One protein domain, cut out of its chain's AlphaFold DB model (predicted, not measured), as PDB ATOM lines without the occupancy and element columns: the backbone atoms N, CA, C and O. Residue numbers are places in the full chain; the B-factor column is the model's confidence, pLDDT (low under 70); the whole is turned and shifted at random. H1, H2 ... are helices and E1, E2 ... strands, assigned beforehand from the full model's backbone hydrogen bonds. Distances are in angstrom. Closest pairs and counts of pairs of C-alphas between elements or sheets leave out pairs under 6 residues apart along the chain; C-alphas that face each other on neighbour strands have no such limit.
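This is residues 114 to 214 of the 375 residues of an uncharacterized protein of Gammaproteobacteria bacterium RIFCSPHIGHO2_12_FULL_45_9 (UniProt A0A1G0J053). A long helix, H5, is the backbone of an elongated body, with H3 packed side by side with it in the opposite direction and short H4 set crosswise near the beginning of H5. A small two-stranded ladder, E1 with E2, and the short helices H1 and H2 lie about the rest of H5, with H2 also packed on H3. The 101 printed residues include five named helices and two strands in the order H1, E1, H2, H3, H4, H5, E2; the sheet E1 - E2 is antiparallel and the class is mostly helix. The whole is compact, with a radius of gyration of the C-alphas of 14.3 A and spans of 44 by 28 by 25 A.

Find C-alpha 114 at (-48.225, 6.592, 19.112), where H1 begins and runs to 120. E1, residues 124 to 126, and H2, 127 to 131, follow. H3, 139 to 152, is 20.1 A long, and H4 is 159 to 165. From C-alpha 172 at (-51.358, -4.601, 23.278), H5 runs 31.5 A to 193. E2, 202 to 204, ends at (-54.557, 13.099, 12.910).

Look first at Cys 146 and Tyr 188, the closest C-alphas of H3 and H5, 5.8 A apart: these helices touch at a shallow tilt of 20 degrees, opposite ways. H4 touches residues 173 to 178 of H5 alone, about perpendicular at 79 degrees; the closest C-alphas, Glu 164 and Gln 174, are 5.3 A apart. H2 touches residues 142 to 146 of H3 alone, closest at the C-alphas of Leu 131 and Arg 145, 6.6 A. H1 is close to H5 but not clearly touching, with C-alphas 114 and 180 closest at 7.1 A. Between E1 and E2, N 125 and O 203 are within hydrogen-bond range at 3.0 A. In H1 to H5 every O i to N i+4 pair is within range.

The C-alphas farthest apart, Pro 168 and Thr 197, are 44.0 A apart. The printed part has no cut and no long link; residues 207 to 214 are under 70 in pLDDT.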
ATOM      1  N   CYS A 114     -47.663   6.663  17.762       78.19
ATOM      2  CA  CYS A 114     -48.225   6.592  19.112       78.19
ATOM      3  C   CYS A 114     -47.278   7.231  20.143       78.19
ATOM      4  O   CYS A 114     -47.724   7.927  21.054       78.19
ATOM      5  N   MET A 115     -45.963   7.037  19.980       78.69
ATOM      6  CA  MET A 115     -44.953   7.695  20.820       78.69
ATOM      7  C   MET A 115     -44.885   9.199  20.551       78.69
ATOM      8  O   MET A 115     -44.804   9.976  21.498       78.69
ATOM      9  N   LEU A 116     -44.977   9.617  19.283       78.94
ATOM     10  CA  LEU A 116     -45.015  11.037  18.919       78.94
ATOM     11  C   LEU A 116     -46.212  11.756  19.544       78.94
ATOM     12  O   LEU A 116     -46.054  12.850  20.079       78.94
ATOM     13  N   GLN A 117     -47.396  11.135  19.527       76.38
ATOM     14  CA  GLN A 117     -48.571  11.701  20.186       76.38
ATOM     15  C   GLN A 117     -48.355  11.845  21.697       76.38
ATOM     16  O   GLN A 117     -48.677  12.886  22.265       76.38
ATOM     17  N   ALA A 118     -47.791  10.822  22.347       72.25
ATOM     18  CA  ALA A 118     -47.520  10.855  23.781       72.25
ATOM     19  C   ALA A 118     -46.499  11.942  24.165       72.25
ATOM     20  O   ALA A 118     -46.626  12.552  25.224       72.25
ATOM     21  N   GLN A 119     -45.511  12.194  23.303       75.56
ATOM     22  CA  GLN A 119     -44.471  13.200  23.523       75.56
ATOM     23  C   GLN A 119     -44.959  14.627  23.273       75.56
ATOM     24  O   GLN A 119     -44.663  15.519  24.061       75.56
ATOM     25  N   LEU A 120     -45.694  14.849  22.181       76.06
ATOM     26  CA  LEU A 120     -46.089  16.192  21.749       76.06
ATOM     27  C   LEU A 120     -47.442  16.629  22.324       76.06
ATOM     28  O   LEU A 120     -47.736  17.819  22.332       76.06
ATOM     29  N   GLN A 121     -48.275  15.694  22.796       74.12
ATOM     30  CA  GLN A 121     -49.648  15.946  23.264       74.12
ATOM     31  C   GLN A 121     -50.539  16.674  22.238       74.12
ATOM     32  O   GLN A 121     -51.550  17.278  22.594       74.12
ATOM     33  N   VAL A 122     -50.197  16.597  20.947       76.38
ATOM     34  CA  VAL A 122     -50.973  17.195  19.855       76.38
ATOM     35  C   VAL A 122     -51.770  16.109  19.135       76.38
ATOM     36  O   VAL A 122     -51.282  15.001  18.919       76.38
ATOM     37  N   ASN A 123     -53.008  16.423  18.742       76.75
ATOM     38  CA  ASN A 123     -53.874  15.497  17.999       76.75
ATOM     39  C   ASN A 123     -53.676  15.570  16.481       76.75
ATOM     40  O   ASN A 123     -53.977  14.609  15.779       76.75
ATOM     41  N   HIS A 124     -53.168  16.693  15.979       81.50
ATOM     42  CA  HIS A 124     -52.984  16.968  14.561       81.50
ATOM     43  C   HIS A 124     -51.575  17.490  14.310       81.50
ATOM     44  O   HIS A 124     -51.123  18.396  15.005       81.50
ATOM     45  N   LEU A 125     -50.892  16.940  13.312       84.75
ATOM     46  CA  LEU A 125     -49.555  17.384  12.941       84.75
ATOM     47  C   LEU A 125     -49.450  17.539  11.425       84.75
ATOM     48  O   LEU A 125     -50.060  16.777  10.670       84.75
ATOM     49  N   GLU A 126     -48.666  18.514  10.971       87.44
ATOM     50  CA  GLU A 126     -48.330  18.622   9.553       87.44
ATOM     51  C   GLU A 126     -47.483  17.414   9.134       87.44
ATOM     52  O   GLU A 126     -46.520  17.046   9.811       87.44
ATOM     53  N   ILE A 127     -47.821  16.801   7.997       86.81
ATOM     54  CA  ILE A 127     -47.154  15.588   7.511       86.81
ATOM     55  C   ILE A 127     -45.651  15.811   7.306       86.81
ATOM     56  O   ILE A 127     -44.862  14.910   7.587       86.81
ATOM     57  N   ARG A 128     -45.229  17.004   6.871       86.31
ATOM     58  CA  ARG A 128     -43.803  17.333   6.722       86.31
ATOM     59  C   ARG A 128     -43.065  17.237   8.054       86.31
ATOM     60  O   ARG A 128     -42.043  16.561   8.128       86.31
ATOM     61  N   SER A 129     -43.646  17.792   9.115       85.62
ATOM     62  CA  SER A 129     -43.114  17.708  10.476       85.62
ATOM     63  C   SER A 129     -43.079  16.267  10.989       85.62
ATOM     64  O   SER A 129     -42.076  15.848  11.560       85.62
ATOM     65  N   VAL A 130     -44.122  15.468  10.715       86.00
ATOM     66  CA  VAL A 130     -44.145  14.031  11.065       86.00
ATOM     67  C   VAL A 130     -43.026  13.264  10.357       86.00
ATOM     68  O   VAL A 130     -42.428  12.362  10.935       86.00
ATOM     69  N   LEU A 131     -42.741  13.606   9.101       85.88
ATOM     70  CA  LEU A 131     -41.714  12.957   8.286       85.88
ATOM     71  C   LEU A 131     -40.295  13.488   8.546       85.88
ATOM     72  O   LEU A 131     -39.340  12.940   7.982       85.88
ATOM     73  N   GLY A 132     -40.150  14.524   9.380       83.56
ATOM     74  CA  GLY A 132     -38.884  15.222   9.606       83.56
ATOM     75  C   GLY A 132     -38.353  15.897   8.340       83.56
ATOM     76  O   GLY A 132     -37.149  15.874   8.093       83.56
ATOM     77  N   LEU A 133     -39.249  16.409   7.494       86.00
ATOM     78  CA  LEU A 133     -38.921  17.094   6.246       86.00
ATOM     79  C   LEU A 133     -39.060  18.618   6.411       86.00
ATOM     80  O   LEU A 133     -39.935  19.065   7.156       86.00
ATOM     81  N   PRO A 134     -38.241  19.420   5.702       85.50
ATOM     82  CA  PRO A 134     -38.383  20.874   5.706       85.50
ATOM     83  C   PRO A 134     -39.728  21.296   5.095       85.50
ATOM     84  O   PRO A 134     -40.302  20.569   4.282       85.50
ATOM     85  N   GLN A 135     -40.219  22.494   5.436       81.62
ATOM     86  CA  GLN A 135     -41.493  23.018   4.910       81.62
ATOM     87  C   GLN A 135     -41.506  23.148   3.376       81.62
ATOM     88  O   GLN A 135     -42.555  23.019   2.747       81.62
ATOM     89  N   GLU A 136     -40.336  23.325   2.764       83.25
ATOM     90  CA  GLU A 136     -40.153  23.418   1.311       83.25
ATOM     91  C   GLU A 136     -40.191  22.054   0.598       83.25
ATOM     92  O   GLU A 136     -40.172  21.999  -0.632       83.25
ATOM     93  N   ALA A 137     -40.265  20.942   1.342       84.81
ATOM     94  CA  ALA A 137     -40.225  19.605   0.764       84.81
ATOM     95  C   ALA A 137     -41.375  19.369  -0.223       84.81
ATOM     96  O   ALA A 137     -42.550  19.688   0.028       84.81
ATOM     97  N   THR A 138     -41.015  18.756  -1.347       87.81
ATOM     98  CA  THR A 138     -41.935  18.444  -2.437       87.81
ATOM     99  C   THR A 138     -42.829  17.259  -2.082       87.81
ATOM    100  O   THR A 138     -42.449  16.349  -1.342       87.81
ATOM    101  N   LYS A 139     -44.015  17.187  -2.701       88.00
ATOM    102  CA  LYS A 139     -44.913  16.021  -2.587       88.00
ATOM    103  C   LYS A 139     -44.192  14.699  -2.885       88.00
ATOM    104  O   LYS A 139     -44.439  13.698  -2.216       88.00
ATOM    105  N   LYS A 140     -43.277  14.691  -3.860       86.94
ATOM    106  CA  LYS A 140     -42.491  13.505  -4.231       86.94
ATOM    107  C   LYS A 140     -41.593  13.029  -3.083       86.94
ATOM    108  O   LYS A 140     -41.541  11.830  -2.823       86.94
ATOM    109  N   GLU A 141     -40.929  13.948  -2.389       86.44
ATOM    110  CA  GLU A 141     -40.088  13.630  -1.226       86.44
ATOM    111  C   GLU A 141     -40.920  13.120  -0.050       86.44
ATOM    112  O   GLU A 141     -40.540  12.131   0.580       86.44
ATOM    113  N   CYS A 142     -42.097  13.712   0.188       86.75
ATOM    114  CA  CYS A 142     -43.041  13.214   1.188       86.75
ATOM    115  C   CYS A 142     -43.467  11.768   0.888       86.75
ATOM    116  O   CYS A 142     -43.401  10.913   1.768       86.75
ATOM    117  N   ILE A 143     -43.839  11.462  -0.362       87.62
ATOM    118  CA  ILE A 143     -44.210  10.100  -0.792       87.62
ATOM    119  C   ILE A 143     -43.057   9.119  -0.563       87.62
ATOM    120  O   ILE A 143     -43.269   8.027  -0.034       87.62
ATOM    121  N   GLU A 144     -41.838   9.499  -0.943       86.50
ATOM    122  CA  GLU A 144     -40.661   8.648  -0.786       86.50
ATOM    123  C   GLU A 144     -40.356   8.370   0.691       86.50
ATOM    124  O   GLU A 144     -40.086   7.232   1.084       86.50
ATOM    125  N   ARG A 145     -40.474   9.387   1.553       85.88
ATOM    126  CA  ARG A 145     -40.268   9.223   2.995       85.88
ATOM    127  C   ARG A 145     -41.369   8.377   3.641       85.88
ATOM    128  O   ARG A 145     -41.042   7.521   4.464       85.88
ATOM    129  N   CYS A 146     -42.628   8.527   3.218       87.12
ATOM    130  CA  CYS A 146     -43.739   7.661   3.630       87.12
ATOM    131  C   CYS A 146     -43.500   6.198   3.240       87.12
ATOM    132  O   CYS A 146     -43.696   5.303   4.059       87.12
ATOM    133  N   ARG A 147     -43.028   5.937   2.012       86.75
ATOM    134  CA  ARG A 147     -42.683   4.577   1.562       86.75
ATOM    135  C   ARG A 147     -41.587   3.958   2.414       86.75
ATOM    136  O   ARG A 147     -41.707   2.800   2.804       86.75
ATOM    137  N   LYS A 148     -40.551   4.729   2.755       86.81
ATOM    138  CA  LYS A 148     -39.497   4.270   3.671       86.81
ATOM    139  C   LYS A 148     -40.056   3.917   5.050       86.81
ATOM    140  O   LYS A 148     -39.704   2.869   5.574       86.81
ATOM    141  N   GLN A 149     -40.958   4.729   5.609       88.50
ATOM    142  CA  GLN A 149     -41.615   4.394   6.879       88.50
ATOM    143  C   GLN A 149     -42.453   3.114   6.769       88.50
ATOM    144  O   GLN A 149     -42.283   2.219   7.590       88.50
ATOM    145  N   LEU A 150     -43.260   2.948   5.717       86.38
ATOM    146  CA  LEU A 150     -44.002   1.702   5.480       86.38
ATOM    147  C   LEU A 150     -43.084   0.475   5.384       86.38
ATOM    148  O   LEU A 150     -43.423  -0.580   5.910       86.38
ATOM    149  N   LEU A 151     -41.903   0.611   4.772       85.06
ATOM    150  CA  LEU A 151     -40.902  -0.458   4.717       85.06
ATOM    151  C   LEU A 151     -40.306  -0.788   6.095       85.06
ATOM    152  O   LEU A 151     -40.086  -1.964   6.378       85.06
ATOM    153  N   TYR A 152     -40.079   0.200   6.968       85.69
ATOM    154  CA  TYR A 152     -39.617  -0.035   8.350       85.69
ATOM    155  C   TYR A 152     -40.677  -0.682   9.246       85.69
ATOM    156  O   TYR A 152     -40.343  -1.340  10.230       85.69
ATOM    157  N   TRP A 153     -41.950  -0.501   8.909       84.94
ATOM    158  CA  TRP A 153     -43.077  -1.138   9.585       84.94
ATOM    159  C   TRP A 153     -43.533  -2.433   8.887       84.94
ATOM    160  O   TRP A 153     -44.551  -3.008   9.262       84.94
ATOM    161  N   HIS A 154     -42.792  -2.919   7.885       81.12
ATOM    162  CA  HIS A 154     -43.157  -4.120   7.135       81.12
ATOM    163  C   HIS A 154     -42.683  -5.399   7.851       81.12
ATOM    164  O   HIS A 154     -41.475  -5.531   8.090       81.12
ATOM    165  N   PRO A 155     -43.563  -6.384   8.121       77.19
ATOM    166  CA  PRO A 155     -43.198  -7.605   8.846       77.19
ATOM    167  C   PRO A 155     -42.162  -8.456   8.097       77.19
ATOM    168  O   PRO A 155     -41.226  -8.960   8.701       77.19
ATOM    169  N   ASP A 156     -42.234  -8.563   6.769       72.06
ATOM    170  CA  ASP A 156     -41.248  -9.384   6.035       72.06
ATOM    171  C   ASP A 156     -39.851  -8.764   5.942       72.06
ATOM    172  O   ASP A 156     -38.887  -9.455   5.616       72.06
ATOM    173  N   LYS A 157     -39.728  -7.456   6.194       75.19
ATOM    174  CA  LYS A 157     -38.437  -6.756   6.168       75.19
ATOM    175  C   LYS A 157     -37.839  -6.596   7.560       75.19
ATOM    176  O   LYS A 157     -36.629  -6.430   7.661       75.19
ATOM    177  N   ASN A 158     -38.661  -6.675   8.608       80.69
ATOM    178  CA  ASN A 158     -38.258  -6.419   9.984       80.69
ATOM    179  C   ASN A 158     -38.771  -7.560  10.871       80.69
ATOM    180  O   ASN A 158     -39.973  -7.709  11.097       80.69
ATOM    181  N   VAL A 159     -37.841  -8.397  11.338       78.50
ATOM    182  CA  VAL A 159     -38.151  -9.624  12.090       78.50
ATOM    183  C   VAL A 159     -38.864  -9.311  13.408       78.50
ATOM    184  O   VAL A 159     -39.763 -10.049  13.793       78.50
ATOM    185  N   ASP A 160     -38.529  -8.194  14.057       82.62
ATOM    186  CA  ASP A 160     -39.189  -7.723  15.278       82.62
ATOM    187  C   ASP A 160     -40.682  -7.442  15.038       82.62
ATOM    188  O   ASP A 160     -41.538  -7.974  15.745       82.62
ATOM    189  N   ILE A 161     -41.018  -6.739  13.954       82.94
ATOM    190  CA  ILE A 161     -42.412  -6.506  13.557       82.94
ATOM    191  C   ILE A 161     -43.114  -7.819  13.207       82.94
ATOM    192  O   ILE A 161     -44.273  -8.011  13.565       82.94
ATOM    193  N   LYS A 162     -42.429  -8.758  12.543       78.25
ATOM    194  CA  LYS A 162     -42.995 -10.085  12.257       78.25
ATOM    195  C   LYS A 162     -43.356 -10.835  13.535       78.25
ATOM    196  O   LYS A 162     -44.434 -11.424  13.606       78.25
ATOM    197  N   THR A 163     -42.475 -10.799  14.534       80.81
ATOM    198  CA  THR A 163     -42.730 -11.435  15.830       80.81
ATOM    199  C   THR A 163     -43.902 -10.779  16.551       80.81
ATOM    200  O   THR A 163     -44.802 -11.486  16.999       80.81
ATOM    201  N   GLU A 164     -43.981  -9.448  16.565       82.50
ATOM    202  CA  GLU A 164     -45.096  -8.719  17.180       82.50
ATOM    203  C   GLU A 164     -46.423  -8.946  16.437       82.50
ATOM    204  O   GLU A 164     -47.466  -9.102  17.067       82.50
ATOM    205  N   CYS A 165     -46.395  -9.069  15.107       76.56
ATOM    206  CA  CYS A 165     -47.560  -9.417  14.291       76.56
ATOM    207  C   CYS A 165     -48.057 -10.853  14.507       76.56
ATOM    208  O   CYS A 165     -49.221 -11.119  14.214       76.56
ATOM    209  N   SER A 166     -47.214 -11.765  15.002       77.25
ATOM    210  CA  SER A 166     -47.586 -13.161  15.284       77.25
ATOM    211  C   SER A 166     -48.244 -13.374  16.653       77.25
ATOM    212  O   SER A 166     -48.747 -14.463  16.926       77.25
ATOM    213  N   LEU A 167     -48.260 -12.342  17.505       80.31
ATOM    214  CA  LEU A 167     -48.927 -12.378  18.806       80.31
ATOM    215  C   LEU A 167     -50.465 -12.472  18.657       80.31
ATOM    216  O   LEU A 167     -51.004 -12.209  17.577       80.31
ATOM    217  N   PRO A 168     -51.197 -12.862  19.719       78.88
ATOM    218  CA  PRO A 168     -52.660 -12.860  19.722       78.88
ATOM    219  C   PRO A 168     -53.240 -11.448  19.555       78.88
ATOM    220  O   PRO A 168     -52.694 -10.500  20.104       78.88
ATOM    221  N   ILE A 169     -54.408 -11.324  18.907       73.06
ATOM    222  CA  ILE A 169     -55.105 -10.039  18.623       73.06
ATOM    223  C   ILE A 169     -55.411  -9.217  19.887       73.06
ATOM    224  O   ILE A 169     -55.516  -7.987  19.843       73.06
ATOM    225  N   SER A 170     -55.528  -9.885  21.032       77.31
ATOM    226  CA  SER A 170     -55.700  -9.255  22.339       77.31
ATOM    227  C   SER A 170     -54.421  -8.621  22.899       77.31
ATOM    228  O   SER A 170     -54.507  -7.880  23.877       77.31
ATOM    229  N   ASP A 171     -53.250  -8.888  22.313       82.06
ATOM    230  CA  ASP A 171     -51.973  -8.383  22.800       82.06
ATOM    231  C   ASP A 171     -51.806  -6.884  22.472       82.06
ATOM    232  O   ASP A 171     -51.931  -6.471  21.310       82.06
ATOM    233  N   PRO A 172     -51.495  -6.040  23.474       81.56
ATOM    234  CA  PRO A 172     -51.358  -4.601  23.278       81.56
ATOM    235  C   PRO A 172     -50.219  -4.229  22.318       81.56
ATOM    236  O   PRO A 172     -50.311  -3.202  21.644       81.56
ATOM    237  N   ARG A 173     -49.161  -5.045  22.211       80.50
ATOM    238  CA  ARG A 173     -48.039  -4.793  21.294       80.50
ATOM    239  C   ARG A 173     -48.457  -5.020  19.849       80.50
ATOM    240  O   ARG A 173     -48.196  -4.170  19.000       80.50
ATOM    241  N   GLN A 174     -49.190  -6.099  19.574       82.75
ATOM    242  CA  GLN A 174     -49.719  -6.344  18.231       82.75
ATOM    243  C   GLN A 174     -50.697  -5.243  17.807       82.75
ATOM    244  O   GLN A 174     -50.650  -4.767  16.671       82.75
ATOM    245  N   GLN A 175     -51.563  -4.799  18.723       82.50
ATOM    246  CA  GLN A 175     -52.476  -3.684  18.468       82.50
ATOM    247  C   GLN A 175     -51.716  -2.392  18.161       82.50
ATOM    248  O   GLN A 175     -52.069  -1.681  17.221       82.50
ATOM    249  N   GLN A 176     -50.644  -2.106  18.902       83.00
ATOM    250  CA  GLN A 176     -49.812  -0.933  18.656       83.00
ATOM    251  C   GLN A 176     -49.154  -0.971  17.271       83.00
ATOM    252  O   GLN A 176     -49.193   0.035  16.561       83.00
ATOM    253  N   VAL A 177     -48.595  -2.112  16.858       85.06
ATOM    254  CA  VAL A 177     -48.009  -2.280  15.516       85.06
ATOM    255  C   VAL A 177     -49.054  -2.053  14.432       85.06
ATOM    256  O   VAL A 177     -48.800  -1.298  13.493       85.06
ATOM    257  N   ARG A 178     -50.244  -2.645  14.579       83.12
ATOM    258  CA  ARG A 178     -51.357  -2.454  13.637       83.12
ATOM    259  C   ARG A 178     -51.732  -0.981  13.500       83.12
ATOM    260  O   ARG A 178     -51.755  -0.475  12.383       83.12
ATOM    261  N   LEU A 179     -51.912  -0.276  14.619       84.19
ATOM    262  CA  LEU A 179     -52.206   1.162  14.620       84.19
ATOM    263  C   LEU A 179     -51.115   1.980  13.917       84.19
ATOM    264  O   LEU A 179     -51.424   2.914  13.179       84.19
ATOM    265  N   CYS A 180     -49.842   1.627  14.114       86.31
ATOM    266  CA  CYS A 180     -48.728   2.300  13.449       86.31
ATOM    267  C   CYS A 180     -48.743   2.058  11.934       86.31
ATOM    268  O   CYS A 180     -48.605   3.007  11.163       86.31
ATOM    269  N   VAL A 181     -48.941   0.813  11.495       86.38
ATOM    270  CA  VAL A 181     -49.021   0.457  10.070       86.38
ATOM    271  C   VAL A 181     -50.211   1.155   9.404       86.38
ATOM    272  O   VAL A 181     -50.036   1.788   8.362       86.38
ATOM    273  N   ASP A 182     -51.394   1.117  10.019       85.19
ATOM    274  CA  ASP A 182     -52.586   1.800   9.506       85.19
ATOM    275  C   ASP A 182     -52.390   3.299   9.383       85.19
ATOM    276  O   ASP A 182     -52.778   3.899   8.378       85.19
ATOM    277  N   PHE A 183     -51.792   3.909  10.407       89.31
ATOM    278  CA  PHE A 183     -51.469   5.322  10.384       89.31
ATOM    279  C   PHE A 183     -50.616   5.645   9.156       89.31
ATOM    280  O   PHE A 183     -50.995   6.508   8.367       89.31
ATOM    281  N   TRP A 184     -49.526   4.910   8.922       89.00
ATOM    282  CA  TRP A 184     -48.653   5.156   7.773       89.00
ATOM    283  C   TRP A 184     -49.326   4.896   6.421       89.00
ATOM    284  O   TRP A 184     -49.047   5.618   5.461       89.00
ATOM    285  N   ILE A 185     -50.248   3.932   6.334       86.25
ATOM    286  CA  ILE A 185     -51.067   3.718   5.131       86.25
ATOM    287  C   ILE A 185     -51.958   4.940   4.872       86.25
ATOM    288  O   ILE A 185     -52.005   5.428   3.740       86.25
ATOM    289  N   ARG A 186     -52.618   5.476   5.907       86.69
ATOM    290  CA  ARG A 186     -53.452   6.685   5.790       86.69
ATOM    291  C   ARG A 186     -52.622   7.907   5.414       86.69
ATOM    292  O   ARG A 186     -53.014   8.622   4.498       86.69
ATOM    293  N   VAL A 187     -51.454   8.102   6.038       88.12
ATOM    294  CA  VAL A 187     -50.507   9.171   5.667       88.12
ATOM    295  C   VAL A 187     -50.166   9.057   4.181       88.12
ATOM    296  O   VAL A 187     -50.274  10.033   3.446       88.12
ATOM    297  N   TYR A 188     -49.793   7.865   3.709       87.94
ATOM    298  CA  TYR A 188     -49.437   7.656   2.308       87.94
ATOM    299  C   TYR A 188     -50.596   7.973   1.355       87.94
ATOM    300  O   TYR A 188     -50.388   8.645   0.341       87.94
ATOM    301  N   GLN A 189     -51.810   7.517   1.668       87.69
ATOM    302  CA  GLN A 189     -53.005   7.798   0.868       87.69
ATOM    303  C   GLN A 189     -53.301   9.299   0.817       87.69
ATOM    304  O   GLN A 189     -53.498   9.845  -0.269       87.69
ATOM    305  N   GLN A 190     -53.244   9.969   1.968       87.44
ATOM    306  CA  GLN A 190     -53.501  11.397   2.084       87.44
ATOM    307  C   GLN A 190     -52.457  12.217   1.317       87.44
ATOM    308  O   GLN A 190     -52.828  13.057   0.508       87.44
ATOM    309  N   VAL A 191     -51.160  11.916   1.457       88.06
ATOM    310  CA  VAL A 191     -50.096  12.578   0.676       88.06
ATOM    311  C   VAL A 191     -50.252  12.312  -0.821       88.06
ATOM    312  O   VAL A 191     -49.995  13.198  -1.632       88.06
ATOM    313  N   SER A 192     -50.669  11.105  -1.212       86.94
ATOM    314  CA  SER A 192     -50.856  10.758  -2.625       86.94
ATOM    315  C   SER A 192     -51.972  11.583  -3.269       86.94
ATOM    316  O   SER A 192     -51.830  12.009  -4.417       86.94
ATOM    317  N   GLN A 193     -53.046  11.845  -2.524       87.88
ATOM    318  CA  GLN A 193     -54.201  12.622  -2.980       87.88
ATOM    319  C   GLN A 193     -54.034  14.133  -2.778       87.88
ATOM    320  O   GLN A 193     -54.669  14.899  -3.488       87.88
ATOM    321  N   TRP A 194     -53.156  14.556  -1.869       87.75
ATOM    322  CA  TRP A 194     -52.944  15.959  -1.523       87.75
ATOM    323  C   TRP A 194     -52.473  16.798  -2.714       87.75
ATOM    324  O   TRP A 194     -51.489  16.444  -3.377       87.75
ATOM    325  N   ASP A 195     -53.154  17.914  -2.961       83.19
ATOM    326  CA  ASP A 195     -52.719  18.935  -3.906       83.19
ATOM    327  C   ASP A 195     -51.868  19.997  -3.179       83.19
ATOM    328  O   ASP A 195     -52.356  20.637  -2.243       83.19
ATOM    329  N   PRO A 196     -50.596  20.214  -3.575       77.06
ATOM    330  CA  PRO A 196     -49.736  21.220  -2.957       77.06
ATOM    331  C   PRO A 196     -50.312  22.644  -2.959       77.06
ATOM    332  O   PRO A 196     -49.864  23.465  -2.158       77.06
ATOM    333  N   THR A 197     -51.275  22.958  -3.835       79.69
ATOM    334  CA  THR A 197     -51.910  24.285  -3.893       79.69
ATOM    335  C   THR A 197     -52.982  24.509  -2.825       79.69
ATOM    336  O   THR A 197     -53.338  25.655  -2.568       79.69
ATOM    337  N   GLU A 198     -53.483  23.451  -2.181       77.69
ATOM    338  CA  GLU A 198     -54.549  23.524  -1.164       77.69
ATOM    339  C   GLU A 198     -54.027  23.836   0.253       77.69
ATOM    340  O   GLU A 198     -54.804  23.942   1.201       77.69
ATOM    341  N   GLY A 199     -52.712  24.026   0.411       80.69
ATOM    342  CA  GLY A 199     -52.073  24.362   1.686       80.69
ATOM    343  C   GLY A 199     -51.454  23.158   2.401       80.69
ATOM    344  O   GLY A 199     -51.173  22.127   1.791       80.69
ATOM    345  N   ALA A 200     -51.169  23.306   3.698       80.38
ATOM    346  CA  ALA A 200     -50.456  22.300   4.487       80.38
ATOM    347  C   ALA A 200     -51.292  21.022   4.695       80.38
ATOM    348  O   ALA A 200     -52.447  21.074   5.117       80.38
ATOM    349  N   CYS A 201     -50.690  19.857   4.445       83.00
ATOM    350  CA  CYS A 201     -51.343  18.571   4.670       83.00
ATOM    351  C   CYS A 201     -51.228  18.169   6.146       83.00
ATOM    352  O   CYS A 201     -50.131  17.875   6.629       83.00
ATOM    353  N   VAL A 202     -52.352  18.157   6.864       86.31
ATOM    354  CA  VAL A 202     -52.412  17.850   8.300       86.31
ATOM    355  C   VAL A 202     -53.015  16.468   8.518       86.31
ATOM    356  O   VAL A 202     -54.057  16.148   7.947       86.31
ATOM    357  N   ILE A 203     -52.391  15.653   9.369       85.44
ATOM    358  CA  ILE A 203     -52.878  14.316   9.716       85.44
ATOM    359  C   ILE A 203     -53.176  14.193  11.208       85.44
ATOM    360  O   ILE A 203     -52.482  14.768  12.047       85.44
ATOM    361  N   ALA A 204     -54.226  13.441  11.535       82.81
ATOM    362  CA  ALA A 204     -54.557  13.099  12.910       82.81
ATOM    363  C   ALA A 204     -53.642  11.976  13.418       82.81
ATOM    364  O   ALA A 204     -53.532  10.924  12.780       82.81
ATOM    365  N   LEU A 205     -53.005  12.186  14.570       79.62
ATOM    366  CA  LEU A 205     -52.210  11.160  15.239       79.62
ATOM    367  C   LEU A 205     -53.126  10.085  15.862       79.62
ATOM    368  O   LEU A 205     -54.250  10.388  16.277       79.62
ATOM    369  N   PRO A 206     -52.684   8.817  15.907       73.75
ATOM    370  CA  PRO A 206     -53.516   7.705  16.343       73.75
ATOM    371  C   PRO A 206     -53.757   7.758  17.856       73.75
ATOM    372  O   PRO A 206     -52.931   7.305  18.639       73.75
ATOM    373  N   SER A 207     -54.915   8.282  18.265       67.00
ATOM    374  CA  SER A 207     -55.383   8.251  19.657       67.00
ATOM    375  C   SER A 207     -55.802   6.838  20.082       67.00
ATOM    376  O   SER A 207     -56.278   6.059  19.257       67.00
ATOM    377  N   LYS A 208     -55.735   6.529  21.388       56.59
ATOM    378  CA  LYS A 208     -56.250   5.274  21.989       56.59
ATOM    379  C   LYS A 208     -57.716   4.967  21.635       56.59
ATOM    380  O   LYS A 208     -58.146   3.832  21.795       56.59
ATOM    381  N   MET A 209     -58.474   5.961  21.165       44.62
ATOM    382  CA  MET A 209     -59.855   5.814  20.694       44.62
ATOM    383  C   MET A 209     -60.000   5.596  19.178       44.62
ATOM    384  O   MET A 209     -61.120   5.620  18.671       44.62
ATOM    385  N   MET A 210     -58.913   5.393  18.425       45.91
ATOM    386  CA  MET A 210     -59.035   5.028  17.013       45.91
ATOM    387  C   MET A 210     -59.783   3.698  16.903       45.91
ATOM    388  O   MET A 210     -59.300   2.668  17.368       45.91
ATOM    389  N   GLN A 211     -60.969   3.749  16.286       48.91
ATOM    390  CA  GLN A 211     -61.745   2.579  15.893       48.91
ATOM    391  C   GLN A 211     -60.801   1.547  15.283       48.91
ATOM    392  O   GLN A 211     -60.120   1.834  14.292       48.91
ATOM    393  N   GLN A 212     -60.746   0.373  15.917       49.59
ATOM    394  CA  GLN A 212     -60.014  -0.768  15.393       49.59
ATOM    395  C   GLN A 212     -60.460  -0.969  13.940       49.59
ATOM    396  O   GLN A 212     -61.665  -1.064  13.686       49.59
ATOM    397  N   PRO A 213     -59.532  -0.996  12.972       54.62
ATOM    398  CA  PRO A 213     -59.874  -1.413  11.625       54.62
ATOM    399  C   PRO A 213     -60.493  -2.798  11.717       54.62
ATOM    400  O   PRO A 213     -59.975  -3.669  12.424       54.62
ATOM    401  N   THR A 214     -61.608  -2.985  11.019       60.50
ATOM    402  CA  THR A 214     -62.305  -4.265  10.985       60.50
ATOM    403  C   THR A 214     -61.332  -5.360  10.561       60.50
ATOM    404  O   THR A 214     -60.495  -5.171   9.679       60.50
TER     405      THR A 214